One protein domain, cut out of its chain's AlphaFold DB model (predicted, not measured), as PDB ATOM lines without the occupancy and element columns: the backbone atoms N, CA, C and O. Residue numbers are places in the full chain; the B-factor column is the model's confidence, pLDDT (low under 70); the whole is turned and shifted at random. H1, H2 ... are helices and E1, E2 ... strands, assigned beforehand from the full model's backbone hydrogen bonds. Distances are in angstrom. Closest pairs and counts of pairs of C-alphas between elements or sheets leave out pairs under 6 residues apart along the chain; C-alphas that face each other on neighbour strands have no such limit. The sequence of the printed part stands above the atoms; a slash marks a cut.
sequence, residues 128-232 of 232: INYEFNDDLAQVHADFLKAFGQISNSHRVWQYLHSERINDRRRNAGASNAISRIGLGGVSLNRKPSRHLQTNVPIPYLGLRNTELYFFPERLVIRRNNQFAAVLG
ATOM      1  N   ILE A 128     -10.549  -3.268  -1.613       88.31
ATOM      2  CA  ILE A 128      -9.935  -2.486  -0.536       88.31
ATOM      3  C   ILE A 128     -10.985  -2.299   0.553       88.31
ATOM      4  O   ILE A 128     -11.966  -1.577   0.360       88.31
ATOM      5  N   ASN A 129     -10.760  -2.943   1.694       89.94
ATOM      6  CA  ASN A 129     -11.600  -2.809   2.873       89.94
ATOM      7  C   ASN A 129     -10.914  -1.880   3.871       89.94
ATOM      8  O   ASN A 129      -9.831  -2.179   4.368       89.94
ATOM      9  N   TYR A 130     -11.543  -0.738   4.126       88.12
ATOM     10  CA  TYR A 130     -11.097   0.217   5.130       88.12
ATOM     11  C   TYR A 130     -11.710  -0.138   6.478       88.12
ATOM     12  O   TYR A 130     -12.928  -0.283   6.589       88.12
ATOM     13  N   GLU A 131     -10.863  -0.234   7.491       89.25
ATOM     14  CA  GLU A 131     -11.264  -0.341   8.886       89.25
ATOM     15  C   GLU A 131     -10.993   1.008   9.553       89.25
ATOM     16  O   GLU A 131      -9.882   1.537   9.485       89.25
ATOM     17  N   PHE A 132     -12.038   1.609  10.117       86.12
ATOM     18  CA  PHE A 132     -11.945   2.900  10.786       86.12
ATOM     19  C   PHE A 132     -12.025   2.706  12.292       86.12
ATOM     20  O   PHE A 132     -12.886   1.975  12.775       86.12
ATOM     21  N   ASN A 133     -11.191   3.441  13.021       89.25
ATOM     22  CA  ASN A 133     -11.433   3.703  14.435       89.25
ATOM     23  C   ASN A 133     -12.596   4.701  14.564       89.25
ATOM     24  O   ASN A 133     -12.804   5.506  13.650       89.25
ATOM     25  N   ASP A 134     -13.303   4.696  15.695       88.94
ATOM     26  CA  ASP A 134     -14.496   5.534  15.915       88.94
ATOM     27  C   ASP A 134     -14.257   7.024  15.597       88.94
ATOM     28  O   ASP A 134     -15.069   7.661  14.923       88.94
ATOM     29  N   ASP A 135     -13.088   7.557  15.967       87.69
ATOM     30  CA  ASP A 135     -12.704   8.945  15.682       87.69
ATOM     31  C   ASP A 135     -12.593   9.234  14.172       87.69
ATOM     32  O   ASP A 135     -13.097  10.242  13.672       87.69
ATOM     33  N   LEU A 136     -11.957   8.334  13.410       86.19
ATOM     34  CA  LEU A 136     -11.781   8.483  11.959       86.19
ATOM     35  C   LEU A 136     -13.096   8.275  11.205       86.19
ATOM     36  O   LEU A 136     -13.334   8.935  10.190       86.19
ATOM     37  N   ALA A 137     -13.958   7.390  11.707       88.06
ATOM     38  CA  ALA A 137     -15.281   7.164  11.142       88.06
ATOM     39  C   ALA A 137     -16.129   8.442  11.204       88.06
ATOM     40  O   ALA A 137     -16.771   8.801  10.211       88.06
ATOM     41  N   GLN A 138     -16.073   9.169  12.326       90.50
ATOM     42  CA  GLN A 138     -16.786  10.432  12.496       90.50
ATOM     43  C   GLN A 138     -16.250  11.523  11.558       90.50
ATOM     44  O   GLN A 138     -17.033  12.150  10.842       90.50
ATOM     45  N   VAL A 139     -14.924  11.694  11.475       91.12
ATOM     46  CA  VAL A 139     -14.298  12.665  10.552       91.12
ATOM     47  C   VAL A 139     -14.688  12.377   9.102       91.12
ATOM     48  O   VAL A 139     -15.037  13.290   8.348       91.12
ATOM     49  N   HIS A 140     -14.675  11.105   8.702       89.50
ATOM     50  CA  HIS A 140     -15.078  10.709   7.360       89.50
ATOM     51  C   HIS A 140     -16.572  10.972   7.108       89.50
ATOM     52  O   HIS A 140     -16.940  11.465   6.040       89.50
ATOM     53  N   ALA A 141     -17.443  10.701   8.081       90.94
ATOM     54  CA  ALA A 141     -18.871  10.994   7.977       90.94
ATOM     55  C   ALA A 141     -19.146  12.500   7.830       90.94
ATOM     56  O   ALA A 141     -19.947  12.905   6.979       90.94
ATOM     57  N   ASP A 142     -18.443  13.338   8.593       92.75
ATOM     58  CA  ASP A 142     -18.551  14.795   8.501       92.75
ATOM     59  C   ASP A 142     -18.035  15.316   7.153       92.75
ATOM     60  O   ASP A 142     -18.674  16.172   6.529       92.75
ATOM     61  N   PHE A 143     -16.948  14.734   6.637       91.69
ATOM     62  CA  PHE A 143     -16.458  15.018   5.290       91.69
ATOM     63  C   PHE A 143     -17.494  14.665   4.215       91.69
ATOM     64  O   PHE A 143     -17.801  15.501   3.361       91.69
ATOM     65  N   LEU A 144     -18.091  13.468   4.267       92.62
ATOM     66  CA  LEU A 144     -19.144  13.061   3.330       92.62
ATOM     67  C   LEU A 144     -20.355  13.996   3.390       92.62
ATOM     68  O   LEU A 144     -20.923  14.340   2.352       92.62
ATOM     69  N   LYS A 145     -20.740  14.438   4.591       93.38
ATOM     70  CA  LYS A 145     -21.843  15.381   4.796       93.38
ATOM     71  C   LYS A 145     -21.544  16.737   4.157       93.38
ATOM     72  O   LYS A 145     -22.385  17.255   3.419       93.38
ATOM     73  N   ALA A 146     -20.351  17.286   4.381       92.00
ATOM     74  CA  ALA A 146     -19.913  18.533   3.755       92.00
ATOM     75  C   ALA A 146     -19.831  18.397   2.224       92.00
ATOM     76  O   ALA A 146     -20.317  19.255   1.485       92.00
ATOM     77  N   PHE A 147     -19.298  17.281   1.722       91.69
ATOM     78  CA  PHE A 147     -19.229  17.019   0.286       91.69
ATOM     79  C   PHE A 147     -20.621  16.864  -0.341       91.69
ATOM     80  O   PHE A 147     -20.853  17.316  -1.462       91.69
ATOM     81  N   GLY A 148     -21.581  16.294   0.391       91.19
ATOM     82  CA  GLY A 148     -22.979  16.209  -0.032       91.19
ATOM     83  C   GLY A 148     -23.610  17.582  -0.242       91.19
ATOM     84  O   GLY A 148     -24.331  17.783  -1.217       91.19
ATOM     85  N   GLN A 149     -23.275  18.558   0.606       91.25
ATOM     86  CA  GLN A 149     -23.711  19.946   0.417       91.25
ATOM     87  C   GLN A 149     -23.125  20.558  -0.862       91.25
ATOM     88  O   GLN A 149     -23.842  21.232  -1.599       91.25
ATOM     89  N   ILE A 150     -21.854  20.274  -1.170       87.38
ATOM     90  CA  ILE A 150     -21.216  20.712  -2.422       87.38
ATOM     91  C   ILE A 150     -21.893  20.053  -3.627       87.38
ATOM     92  O   ILE A 150     -22.214  20.737  -4.597       87.38
ATOM     93  N   SER A 151     -22.155  18.746  -3.557       87.38
ATOM     94  CA  SER A 151     -22.807  17.990  -4.633       87.38
ATOM     95  C   SER A 151     -24.228  18.474  -4.929       87.38
ATOM     96  O   SER A 151     -24.658  18.403  -6.076       87.38
ATOM     97  N   ASN A 152     -24.946  18.961  -3.915       87.31
ATOM     98  CA  ASN A 152     -26.300  19.503  -4.055       87.31
ATOM     99  C   ASN A 152     -26.322  20.996  -4.419       87.31
ATOM    100  O   ASN A 152     -27.393  21.561  -4.646       87.31
ATOM    101  N   SER A 153     -25.165  21.658  -4.479       86.94
ATOM    102  CA  SER A 153     -25.093  23.057  -4.884       86.94
ATOM    103  C   SER A 153     -25.339  23.191  -6.386       86.94
ATOM    104  O   SER A 153     -24.685  22.546  -7.204       86.94
ATOM    105  N   HIS A 154     -26.252  24.086  -6.770       75.62
ATOM    106  CA  HIS A 154     -26.642  24.293  -8.170       75.62
ATOM    107  C   HIS A 154     -25.491  24.710  -9.092       75.62
ATOM    108  O   HIS A 154     -25.591  24.563 -10.310       75.62
ATOM    109  N   ARG A 155     -24.427  25.301  -8.541       81.31
ATOM    110  CA  ARG A 155     -23.359  25.932  -9.317       81.31
ATOM    111  C   ARG A 155     -22.015  25.782  -8.617       81.31
ATOM    112  O   ARG A 155     -21.617  26.637  -7.829       81.31
ATOM    113  N   VAL A 156     -21.298  24.719  -8.967       82.88
ATOM    114  CA  VAL A 156     -19.902  24.514  -8.568       82.88
ATOM    115  C   VAL A 156     -18.996  24.831  -9.757       82.88
ATOM    116  O   VAL A 156     -19.193  24.318 -10.862       82.88
ATOM    117  N   TRP A 157     -18.022  25.713  -9.538       85.25
ATOM    118  CA  TRP A 157     -17.172  26.268 -10.590       85.25
ATOM    119  C   TRP A 157     -15.707  25.917 -10.357       85.25
ATOM    120  O   TRP A 157     -15.195  26.072  -9.250       85.25
ATOM    121  N   GLN A 158     -15.014  25.529 -11.423       85.62
ATOM    122  CA  GLN A 158     -13.562  25.453 -11.453       85.62
ATOM    123  C   GLN A 158     -12.990  26.800 -11.901       85.62
ATOM    124  O   GLN A 158     -13.386  27.356 -12.932       85.62
ATOM    125  N   TYR A 159     -12.024  27.303 -11.137       84.25
ATOM    126  CA  TYR A 159     -11.223  28.466 -11.499       84.25
ATOM    127  C   TYR A 159     -10.131  28.057 -12.495       84.25
ATOM    128  O   TYR A 159      -9.375  27.128 -12.210       84.25
ATOM    129  N   LEU A 160     -10.044  28.720 -13.652       81.31
ATOM    130  CA  LEU A 160      -8.994  28.446 -14.643       81.31
ATOM    131  C   LEU A 160      -7.834  29.432 -14.510       81.31
ATOM    132  O   LEU A 160      -6.723  29.035 -14.169       81.31
ATOM    133  N   HIS A 161      -8.089  30.711 -14.781       76.75
ATOM    134  CA  HIS A 161      -7.059  31.745 -14.739       76.75
ATOM    135  C   HIS A 161      -7.646  33.138 -14.464       76.75
ATOM    136  O   HIS A 161      -8.800  33.414 -14.812       76.75
ATOM    137  N   SER A 162      -6.826  33.989 -13.836       77.12
ATOM    138  CA  SER A 162      -7.061  35.425 -13.646       77.12
ATOM    139  C   SER A 162      -6.212  36.187 -14.646       77.12
ATOM    140  O   SER A 162      -4.993  36.055 -14.598       77.12
ATOM    141  N   GLU A 163      -6.813  37.010 -15.488       81.00
ATOM    142  CA  GLU A 163      -6.068  37.919 -16.353       81.00
ATOM    143  C   GLU A 163      -6.293  39.358 -15.898       81.00
ATOM    144  O   GLU A 163      -7.429  39.777 -15.677       81.00
ATOM    145  N   ARG A 164      -5.212  40.124 -15.736       77.38
ATOM    146  CA  ARG A 164      -5.297  41.527 -15.326       77.38
ATOM    147  C   ARG A 164      -5.696  42.385 -16.518       77.38
ATOM    148  O   ARG A 164      -4.981  42.420 -17.514       77.38
ATOM    149  N   ILE A 165      -6.800  43.118 -16.401       77.75
ATOM    150  CA  ILE A 165      -7.272  44.005 -17.464       77.75
ATOM    151  C   ILE A 165      -6.963  45.455 -17.098       77.75
ATOM    152  O   ILE A 165      -7.318  45.932 -16.024       77.75
ATOM    153  N   ASN A 166      -6.308  46.165 -18.019       73.75
ATOM    154  CA  ASN A 166      -5.928  47.568 -17.834       73.75
ATOM    155  C   ASN A 166      -6.991  48.566 -18.332       73.75
ATOM    156  O   ASN A 166      -6.914  49.755 -18.025       73.75
ATOM    157  N   ASP A 167      -8.009  48.104 -19.065       72.81
ATOM    158  CA  ASP A 167      -9.118  48.952 -19.511       72.81
ATOM    159  C   ASP A 167     -10.193  49.068 -18.417       72.81
ATOM    160  O   ASP A 167     -11.158  48.300 -18.344       72.81
ATOM    161  N   ARG A 168     -10.001  50.057 -17.537       67.12
ATOM    162  CA  ARG A 168     -10.902  50.371 -16.419       67.12
ATOM    163  C   ARG A 168     -12.267  50.891 -16.882       67.12
ATOM    164  O   ARG A 168     -13.240  50.764 -16.136       67.12
ATOM    165  N   ARG A 169     -12.355  51.471 -18.088       73.12
ATOM    166  CA  ARG A 169     -13.572  52.131 -18.586       73.12
ATOM    167  C   ARG A 169     -14.580  51.126 -19.140       73.12
ATOM    168  O   ARG A 169     -15.777  51.346 -18.990       73.12
ATOM    169  N   ARG A 170     -14.116  50.017 -19.728       72.00
ATOM    170  CA  ARG A 170     -14.991  48.976 -20.303       72.00
ATOM    171  C   ARG A 170     -15.415  47.870 -19.332       72.00
ATOM    172  O   ARG A 170     -16.404  47.204 -19.603       72.00
ATOM    173  N   ASN A 171     -14.728  47.696 -18.201       70.44
ATOM    174  CA  ASN A 171     -14.959  46.566 -17.281       70.44
ATOM    175  C   ASN A 171     -15.557  46.967 -15.925       70.44
ATOM    176  O   ASN A 171     -15.350  46.274 -14.931       70.44
ATOM    177  N   ALA A 172     -16.266  48.102 -15.864       76.44
ATOM    178  CA  ALA A 172     -16.948  48.585 -14.655       76.44
ATOM    179  C   ALA A 172     -16.054  48.616 -13.391       76.44
ATOM    180  O   ALA A 172     -16.514  48.361 -12.281       76.44
ATOM    181  N   GLY A 173     -14.758  48.913 -13.549       74.12
ATOM    182  CA  GLY A 173     -13.799  48.960 -12.440       74.12
ATOM    183  C   GLY A 173     -13.175  47.620 -12.024       74.12
ATOM    184  O   GLY A 173     -12.356  47.619 -11.105       74.12
ATOM    185  N   ALA A 174     -13.484  46.503 -12.692       76.25
ATOM    186  CA  ALA A 174     -12.803  45.232 -12.453       76.25
ATOM    187  C   ALA A 174     -11.347  45.284 -12.952       76.25
ATOM    188  O   ALA A 174     -11.090  45.573 -14.120       76.25
ATOM    189  N   SER A 175     -10.394  44.990 -12.063       79.62
ATOM    190  CA  SER A 175      -8.960  44.945 -12.383       79.62
ATOM    191  C   SER A 175      -8.518  43.613 -12.987       79.62
ATOM    192  O   SER A 175      -7.469  43.560 -13.623       79.62
ATOM    193  N   ASN A 176      -9.312  42.550 -12.819       80.62
ATOM    194  CA  ASN A 176      -9.027  41.222 -13.350       80.62
ATOM    195  C   ASN A 176     -10.283  40.595 -13.975       80.62
ATOM    196  O   ASN A 176     -11.354  40.621 -13.366       80.62
ATOM    197  N   ALA A 177     -10.136  39.973 -15.144       81.31
ATOM    198  CA  ALA A 177     -11.093  39.004 -15.657       81.31
ATOM    199  C   ALA A 177     -10.781  37.618 -15.099       81.31
ATOM    200  O   ALA A 177      -9.647  37.146 -15.134       81.31
ATOM    201  N   ILE A 178     -11.821  36.948 -14.616       82.44
ATOM    202  CA  ILE A 178     -11.734  35.593 -14.088       82.44
ATOM    203  C   ILE A 178     -12.456  34.660 -15.051       82.44
ATOM    204  O   ILE A 178     -13.668  34.770 -15.235       82.44
ATOM    205  N   SER A 179     -11.731  33.690 -15.599       80.31
ATOM    206  CA  SER A 179     -12.336  32.603 -16.364       80.31
ATOM    207  C   SER A 179     -12.739  31.460 -15.428       80.31
ATOM    208  O   SER A 179     -11.919  30.891 -14.702       80.31
ATOM    209  N   ARG A 180     -14.035  31.133 -15.422       84.25
ATOM    210  CA  ARG A 180     -14.613  30.024 -14.653       84.25
ATOM    211  C   ARG A 180     -15.335  29.085 -15.597       84.25
ATOM    212  O   ARG A 180     -15.978  29.535 -16.541       84.25
ATOM    213  N   ILE A 181     -15.264  27.795 -15.315       83.44
ATOM    214  CA  ILE A 181     -16.022  26.772 -16.040       83.44
ATOM    215  C   ILE A 181     -16.791  25.911 -15.047       83.44
ATOM    216  O   ILE A 181     -16.359  25.735 -13.906       83.44
ATOM    217  N   GLY A 182     -17.954  25.416 -15.461       81.25
ATOM    218  CA  GLY A 182     -18.711  24.462 -14.654       81.25
ATOM    219  C   GLY A 182     -17.928  23.161 -14.488       81.25
ATOM    220  O   GLY A 182     -17.142  22.789 -15.364       81.25
ATOM    221  N   LEU A 183     -18.130  22.480 -13.364       82.50
ATOM    222  CA  LEU A 183     -17.586  21.137 -13.175       82.50
ATOM    223  C   LEU A 183     -18.208  20.135 -14.160       82.50
ATOM    224  O   LEU A 183     -19.374  20.253 -14.527       82.50
ATOM    225  N   GLY A 184     -17.428  19.123 -14.544       77.31
ATOM    226  CA  GLY A 184     -17.886  18.005 -15.375       77.31
ATOM    227  C   GLY A 184     -18.820  17.041 -14.635       77.31
ATOM    228  O   GLY A 184     -19.548  16.282 -15.269       77.31
ATOM    229  N   GLY A 185     -18.827  17.079 -13.300       84.25
ATOM    230  CA  GLY A 185     -19.786  16.367 -12.458       84.25
ATOM    231  C   GLY A 185     -19.302  16.218 -11.018       84.25
ATOM    232  O   GLY A 185     -18.102  16.228 -10.756       84.25
ATOM    233  N   VAL A 186     -20.237  16.054 -10.084       88.75
ATOM    234  CA  VAL A 186     -19.961  15.772  -8.667       88.75
ATOM    235  C   VAL A 186     -20.761  14.538  -8.274       88.75
ATOM    236  O   VAL A 186     -21.910  14.387  -8.685       88.75
ATOM    237  N   SER A 187     -20.147  13.613  -7.540       89.25
ATOM    238  CA  SER A 187     -20.833  12.418  -7.047       89.25
ATOM    239  C   SER A 187     -20.281  12.021  -5.689       89.25
ATOM    240  O   SER A 187     -19.084  12.131  -5.449       89.25
ATOM    241  N   LEU A 188     -21.150  11.533  -4.806       89.19
ATOM    242  CA  LEU A 188     -20.757  11.046  -3.483       89.19
ATOM    243  C   LEU A 188     -20.146   9.646  -3.510       89.19
ATOM    244  O   LEU A 188     -19.477   9.256  -2.560       89.19
ATOM    245  N   ASN A 189     -20.391   8.877  -4.571       90.00
ATOM    246  CA  ASN A 189     -19.900   7.512  -4.665       90.00
ATOM    247  C   ASN A 189     -19.605   7.151  -6.117       90.00
ATOM    248  O   ASN A 189     -20.460   6.632  -6.840       90.00
ATOM    249  N   ARG A 190     -18.374   7.422  -6.549       90.50
ATOM    250  CA  ARG A 190     -17.902   7.027  -7.874       90.50
ATOM    251  C   ARG A 190     -16.470   6.533  -7.807       90.50
ATOM    252  O   ARG A 190     -15.574   7.217  -7.331       90.50
ATOM    253  N   LYS A 191     -16.257   5.337  -8.350       90.00
ATOM    254  CA  LYS A 191     -14.963   4.653  -8.333       90.00
ATOM    255  C   LYS A 191     -14.169   4.956  -9.614       90.00
ATOM    256  O   LYS A 191     -14.783   5.087 -10.676       90.00
ATOM    257  N   PRO A 192     -12.828   5.039  -9.549       86.75
ATOM    258  CA  PRO A 192     -11.975   5.291 -10.716       86.75
ATOM    259  C   PRO A 192     -11.965   4.147 -11.737       86.75
ATOM    260  O   PRO A 192     -11.765   4.379 -12.926       86.75
ATOM    261  N   SER A 193     -12.197   2.914 -11.286       86.38
ATOM    262  CA  SER A 193     -12.235   1.717 -12.127       86.38
ATOM    263  C   SER A 193     -13.418   0.837 -11.740       86.38
ATOM    264  O   SER A 193     -13.765   0.734 -10.565       86.38
ATOM    265  N   ARG A 194     -14.010   0.153 -12.727       84.81
ATOM    266  CA  ARG A 194     -15.099  -0.816 -12.513       84.81
ATOM    267  C   ARG A 194     -14.666  -2.002 -11.648       84.81
ATOM    268  O   ARG A 194     -15.502  -2.611 -10.991       84.81
ATOM    269  N   HIS A 195     -13.382  -2.335 -11.678       87.12
ATOM    270  CA  HIS A 195     -12.837  -3.479 -10.955       87.12
ATOM    271  C   HIS A 195     -12.451  -3.140  -9.510       87.12
ATOM    272  O   HIS A 195     -12.081  -4.032  -8.759       87.12
ATOM    273  N   LEU A 196     -12.544  -1.871  -9.101       88.88
ATOM    274  CA  LEU A 196     -12.282  -1.481  -7.724       88.88
ATOM    275  C   LEU A 196     -13.541  -1.691  -6.876       88.88
ATOM    276  O   LEU A 196     -14.600  -1.123  -7.156       88.88
ATOM    277  N   GLN A 197     -13.424  -2.484  -5.819       88.25
ATOM    278  CA  GLN A 197     -14.455  -2.662  -4.807       88.25
ATOM    279  C   GLN A 197     -13.956  -2.094  -3.484       88.25
ATOM    280  O   GLN A 197     -12.832  -2.352  -3.074       88.25
ATOM    281  N   THR A 198     -14.789  -1.265  -2.862       91.00
ATOM    282  CA  THR A 198     -14.513  -0.613  -1.584       91.00
ATOM    283  C   THR A 198     -15.785  -0.638  -0.760       91.00
ATOM    284  O   THR A 198     -16.879  -0.485  -1.320       91.00
ATOM    285  N   ASN A 199     -15.635  -0.830   0.548       91.56
ATOM    286  CA  ASN A 199     -16.715  -0.755   1.532       91.56
ATOM    287  C   ASN A 199     -17.143   0.695   1.824       91.56
ATOM    288  O   ASN A 199     -18.263   0.938   2.261       91.56
ATOM    289  N   VAL A 200     -16.266   1.660   1.542       90.50
ATOM    290  CA  VAL A 200     -16.484   3.087   1.801       90.50
ATOM    291  C   VAL A 200     -16.897   3.812   0.513       90.50
ATOM    292  O   VAL A 200     -16.333   3.517  -0.553       90.50
ATOM    293  N   PRO A 201     -17.867   4.752   0.567       91.00
ATOM    294  CA  PRO A 201     -18.194   5.605  -0.570       91.00
ATOM    295  C   PRO A 201     -17.025   6.542  -0.884       91.00
ATOM    296  O   PRO A 201     -16.452   7.143   0.018       91.00
ATOM    297  N   ILE A 202     -16.686   6.669  -2.168       92.25
ATOM    298  CA  ILE A 202     -15.587   7.525  -2.632       92.25
ATOM    299  C   ILE A 202     -16.186   8.770  -3.292       92.25
ATOM    300  O   ILE A 202     -16.747   8.655  -4.395       92.25
ATOM    301  N   PRO A 203     -16.066   9.953  -2.663       93.31
ATOM    302  CA  PRO A 203     -16.449  11.206  -3.286       93.31
ATOM    303  C   PRO A 203     -15.625  11.483  -4.539       93.31
ATOM    304  O   PRO A 203     -14.422  11.215  -4.609       93.31
ATOM    305  N   TYR A 204     -16.292  12.047  -5.535       93.81
ATOM    306  CA  TYR A 204     -15.754  12.295  -6.860       93.81
ATOM    307  C   TYR A 204     -16.021  13.726  -7.300       93.81
ATOM    308  O   TYR A 204     -17.148  14.225  -7.207       93.81
ATOM    309  N   LEU A 205     -14.985  14.336  -7.872       92.06
ATOM    310  CA  LEU A 205     -15.055  15.643  -8.504       92.06
ATOM    311  C   LEU A 205     -14.479  15.576  -9.921       92.06
ATOM    312  O   LEU A 205     -13.277  15.398 -10.119       92.06
ATOM    313  N   GLY A 206     -15.344  15.742 -10.916       91.19
ATOM    314  CA  GLY A 206     -14.965  15.854 -12.318       91.19
ATOM    315  C   GLY A 206     -14.654  17.303 -12.676       91.19
ATOM    316  O   GLY A 206     -15.549  18.147 -12.714       91.19
ATOM    317  N   LEU A 207     -13.390  17.594 -12.966       88.81
ATOM    318  CA  LEU A 207     -12.938  18.840 -13.590       88.81
ATOM    319  C   LEU A 207     -12.915  18.656 -15.119       88.81
ATOM    320  O   LEU A 207     -13.219  17.581 -15.630       88.81
ATOM    321  N   ARG A 208     -12.525  19.688 -15.878       84.25
ATOM    322  CA  ARG A 208     -12.544  19.635 -17.357       84.25
ATOM    323  C   ARG A 208     -11.727  18.483 -17.956       84.25
ATOM    324  O   ARG A 208     -12.234  17.746 -18.789       84.25
ATOM    325  N   ASN A 209     -10.468  18.357 -17.540       87.00
ATOM    326  CA  ASN A 209      -9.519  17.363 -18.066       87.00
ATOM    327  C   ASN A 209      -8.931  16.474 -16.957       87.00
ATOM    328  O   ASN A 209      -7.964  15.748 -17.192       87.00
ATOM    329  N   THR A 210      -9.473  16.579 -15.746       90.19
ATOM    330  CA  THR A 210      -8.933  15.937 -14.552       90.19
ATOM    331  C   THR A 210     -10.085  15.413 -13.711       90.19
ATOM    332  O   THR A 210     -11.066  16.114 -13.497       90.19
ATOM    333  N   GLU A 211      -9.964  14.200 -13.205       92.81
ATOM    334  CA  GLU A 211     -10.917  13.620 -12.266       92.81
ATOM    335  C   GLU A 211     -10.234  13.451 -10.913       92.81
ATOM    336  O   GLU A 211      -9.095  12.987 -10.852       92.81
ATOM    337  N   LEU A 212     -10.914  13.839  -9.841       92.75
ATOM    338  CA  LEU A 212     -10.437  13.701  -8.472       92.75
ATOM    339  C   LEU A 212     -11.287  12.665  -7.742       92.75
ATOM    340  O   LEU A 212     -12.516  12.739  -7.765       92.75
ATOM    341  N   TYR A 213     -10.617  11.732  -7.077       93.75
ATOM    342  CA  TYR A 213     -11.212  10.693  -6.250       93.75
ATOM    343  C   TYR A 213     -10.635  10.806  -4.844       93.75
ATOM    344  O   TYR A 213      -9.426  10.656  -4.651       93.75
ATOM    345  N   PHE A 214     -11.497  11.090  -3.873       92.00
ATOM    346  CA  PHE A 214     -11.104  11.309  -2.486       92.00
ATOM    347  C   PHE A 214     -11.187   9.985  -1.728       92.00
ATOM    348  O   PHE A 214     -12.264   9.586  -1.289       92.00
ATOM    349  N   PHE A 215     -10.061   9.281  -1.618       90.44
ATOM    350  CA  PHE A 215      -9.955   8.140  -0.712       90.44
ATOM    351  C   PHE A 215      -9.671   8.644   0.708       90.44
ATOM    352  O   PHE A 215      -9.098   9.727   0.848       90.44
ATOM    353  N   PRO A 216      -9.999   7.867   1.756       87.44
ATOM    354  CA  PRO A 216      -9.765   8.285   3.141       87.44
ATOM    355  C   PRO A 216      -8.306   8.665   3.445       87.44
ATOM    356  O   PRO A 216      -8.049   9.522   4.279       87.44
ATOM    357  N   GLU A 217      -7.357   8.038   2.750       85.06
ATOM    358  CA  GLU A 217      -5.912   8.203   2.956       85.06
ATOM    359  C   GLU A 217      -5.211   9.046   1.879       85.06
ATOM    360  O   GLU A 217      -4.110   9.546   2.101       85.06
ATOM    361  N   ARG A 218      -5.780   9.145   0.670       87.75
ATOM    362  CA  ARG A 218      -5.076   9.676  -0.510       87.75
ATOM    363  C   ARG A 218      -6.027  10.353  -1.482       87.75
ATOM    364  O   ARG A 218      -7.129   9.875  -1.748       87.75
ATOM    365  N   LEU A 219      -5.545  11.412  -2.121       91.06
ATOM    366  CA  LEU A 219      -6.222  11.998  -3.271       91.06
ATOM    367  C   LEU A 219      -5.698  11.343  -4.547       91.06
ATOM    368  O   LEU A 219      -4.526  11.490  -4.898       91.06
ATOM    369  N   VAL A 220      -6.575  10.639  -5.261       92.69
ATOM    370  CA  VAL A 220      -6.241  10.054  -6.561       92.69
ATOM    371  C   VAL A 220      -6.730  10.977  -7.665       92.69
ATOM    372  O   VAL A 220      -7.903  11.335  -7.741       92.69
ATOM    373  N   ILE A 221      -5.809  11.343  -8.545       93.62
ATOM    374  CA  ILE A 221      -6.022  12.244  -9.666       93.62
ATOM    375  C   ILE A 221      -5.898  11.439 -10.951       93.62
ATOM    376  O   ILE A 221      -4.883  10.781 -11.181       93.62
ATOM    377  N   ARG A 222      -6.904  11.516 -11.819       92.62
ATOM    378  CA  ARG A 222      -6.852  10.931 -13.159       92.62
ATOM    379  C   ARG A 222      -6.820  12.030 -14.211       92.62
ATOM    380  O   ARG A 222      -7.728  12.852 -14.273       92.62
ATOM    381  N   ARG A 223      -5.808  12.020 -15.074       91.88
ATOM    382  CA  ARG A 223      -5.673  12.955 -16.202       91.88
ATOM    383  C   ARG A 223      -5.288  12.178 -17.451       91.88
ATOM    384  O   ARG A 223      -4.284  11.482 -17.436       91.88
ATOM    385  N   ASN A 224      -6.071  12.282 -18.526       86.31
ATOM    386  CA  ASN A 224      -5.790  11.611 -19.809       86.31
ATOM    387  C   ASN A 224      -5.391  10.125 -19.660       86.31
ATOM    388  O   ASN A 224      -4.429   9.664 -20.265       86.31
ATOM    389  N   ASN A 225      -6.124   9.383 -18.823       83.62
ATOM    390  CA  ASN A 225      -5.887   7.968 -18.512       83.62
ATOM    391  C   ASN A 225      -4.622   7.636 -17.691       83.62
ATOM    392  O   ASN A 225      -4.339   6.464 -17.465       83.62
ATOM    393  N   GLN A 226      -3.902   8.640 -17.199       88.69
ATOM    394  CA  GLN A 226      -2.845   8.470 -16.205       88.69
ATOM    395  C   GLN A 226      -3.401   8.719 -14.805       88.69
ATOM    396  O   GLN A 226      -4.227   9.616 -14.619       88.69
ATOM    397  N   PHE A 227      -2.941   7.929 -13.837       90.44
ATOM    398  CA  PHE A 227      -3.303   8.060 -12.430       90.44
ATOM    399  C   PHE A 227      -2.102   8.569 -11.639       90.44
ATOM    400  O   PHE A 227      -0.996   8.054 -11.785       90.44
ATOM    401  N   ALA A 228      -2.334   9.562 -10.791       90.56
ATOM    402  CA  ALA A 228      -1.377  10.047  -9.812       90.56
ATOM    403  C   ALA A 228      -2.035  10.012  -8.433       90.56
ATOM    404  O   ALA A 228      -3.211  10.343  -8.298       90.56
ATOM    405  N   ALA A 229      -1.281   9.609  -7.417       87.62
ATOM    406  CA  ALA A 229      -1.711   9.699  -6.030       87.62
ATOM    407  C   ALA A 229      -0.906  10.804  -5.352       87.62
ATOM    408  O   ALA A 229       0.321  10.822  -5.447       87.62
ATOM    409  N   VAL A 230      -1.600  11.718  -4.685       85.69
ATOM    410  CA  VAL A 230      -0.981  12.754  -3.858       85.69
ATOM    411  C   VAL A 230      -1.134  12.322  -2.403       85.69
ATOM    412  O   VAL A 230      -2.246  11.990  -1.980       85.69
ATOM    413  N   LEU A 231      -0.019  12.275  -1.664       63.88
ATOM    414  CA  LEU A 231      -0.055  12.142  -0.207       63.88
ATOM    415  C   LEU A 231      -0.572  13.460   0.375       63.88
ATOM    416  O   LEU A 231      -0.029  14.520   0.056       63.88
ATOM    417  N   GLY A 232      -1.654  13.361   1.146       54.41
ATOM    418  CA  GLY A 232      -2.181  14.449   1.968       54.41
ATOM    419  C   GLY A 232      -1.466  14.534   3.303       54.41
ATOM    420  O   GLY A 232      -0.908  13.496   3.730       54.41
TER     421      GLY A 232
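AT A GLANCE: This is residues 128 to 232 of the 232 residues of an uncharacterized protein of Hymenobacter psychrotolerans DSM 18569 (UniProt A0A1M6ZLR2). A small slab of five short strands, E3, E5, E6, E7 and E8, has a long hairpin arm, E1 and E2, reaching away from it, while helix H1 comes to the E3 side of the slab with its residues 147 to 151. The arm makes much of the length, with the link between its strands at the tip, and the short strand E4 lies away from the slab. The printed part has 105 residues, with the named elements in the order H1, E1, E2, E3, E4, E5, E6, E7, E8, and its class is mixed, helices and strands. The five-stranded sheet has the order E3, E5, E6, E7, E8 and is antiparallel, as is the pair E1 and E2. The whole is loose, with a radius of gyration of the C-alphas of 17.9 A, and spans 59 by 31 by 25 A.

IN THESE COORDINATES: H1 is residues 134 to 151, 25.4 A long, beginning at C-alpha 134 at (-14.496, 5.534, 15.915). E1 is residues 157 to 164, 19.9 A, and bends by 57 degrees at residue 160. E2 is residues 176 to 182, 19.4 A. E3, residues 185 to 187, E4, residues 196 to 198, and E5, residues 204 to 206, are short. E6 is residues 210 to 214, 13.1 A, E7 residues 218 to 223, 16.0 A, and E8 residues 226 to 231, 16.6 A, ending at C-alpha 231 at (-0.055, 12.142, -0.207).

HOW THE PARTS SIT: In the sheet, E3 and E8 are the edge strands. E5, E6, E7 and E8 form a meander, each strand the antiparallel neighbour of the one before. N 187 and O 204 of E3 and E5 are 3.1 A apart, within hydrogen-bond range. So are N 205 and O 212 of the hairpin E5 and E6, 2.9 A, N 211 and O 222 of the hairpin E6 and E7, 2.8 A, and N 221 and O 228 of the hairpin E7 and E8, 2.8 A. H1 is on the sheet but only grazes it; its closest C-alpha pair with E3 is Ser 151 and Val 186, 5.4 A. In H1 every O i to N i+4 pair is within hydrogen-bond range. E2 runs on into E3 across a break of 2 residues, at 57 degrees. The hairpin E1 and E2 is antiparallel at 161 degrees, with N 158 and O 181 at 2.8 A. E4 pairs with no named strand and is apart from E3 and E5.

THE WHOLE: The two C-alphas farthest apart, those of Glu 131 and Arg 169, are 59.3 A apart. The printed part has no cut and ends at residue 232, the chain's last residue. The link E1 to E2, 11 residues, is long. The mean pLDDT of the printed part is 85.7; residues 168, 231 and 232 are under 70.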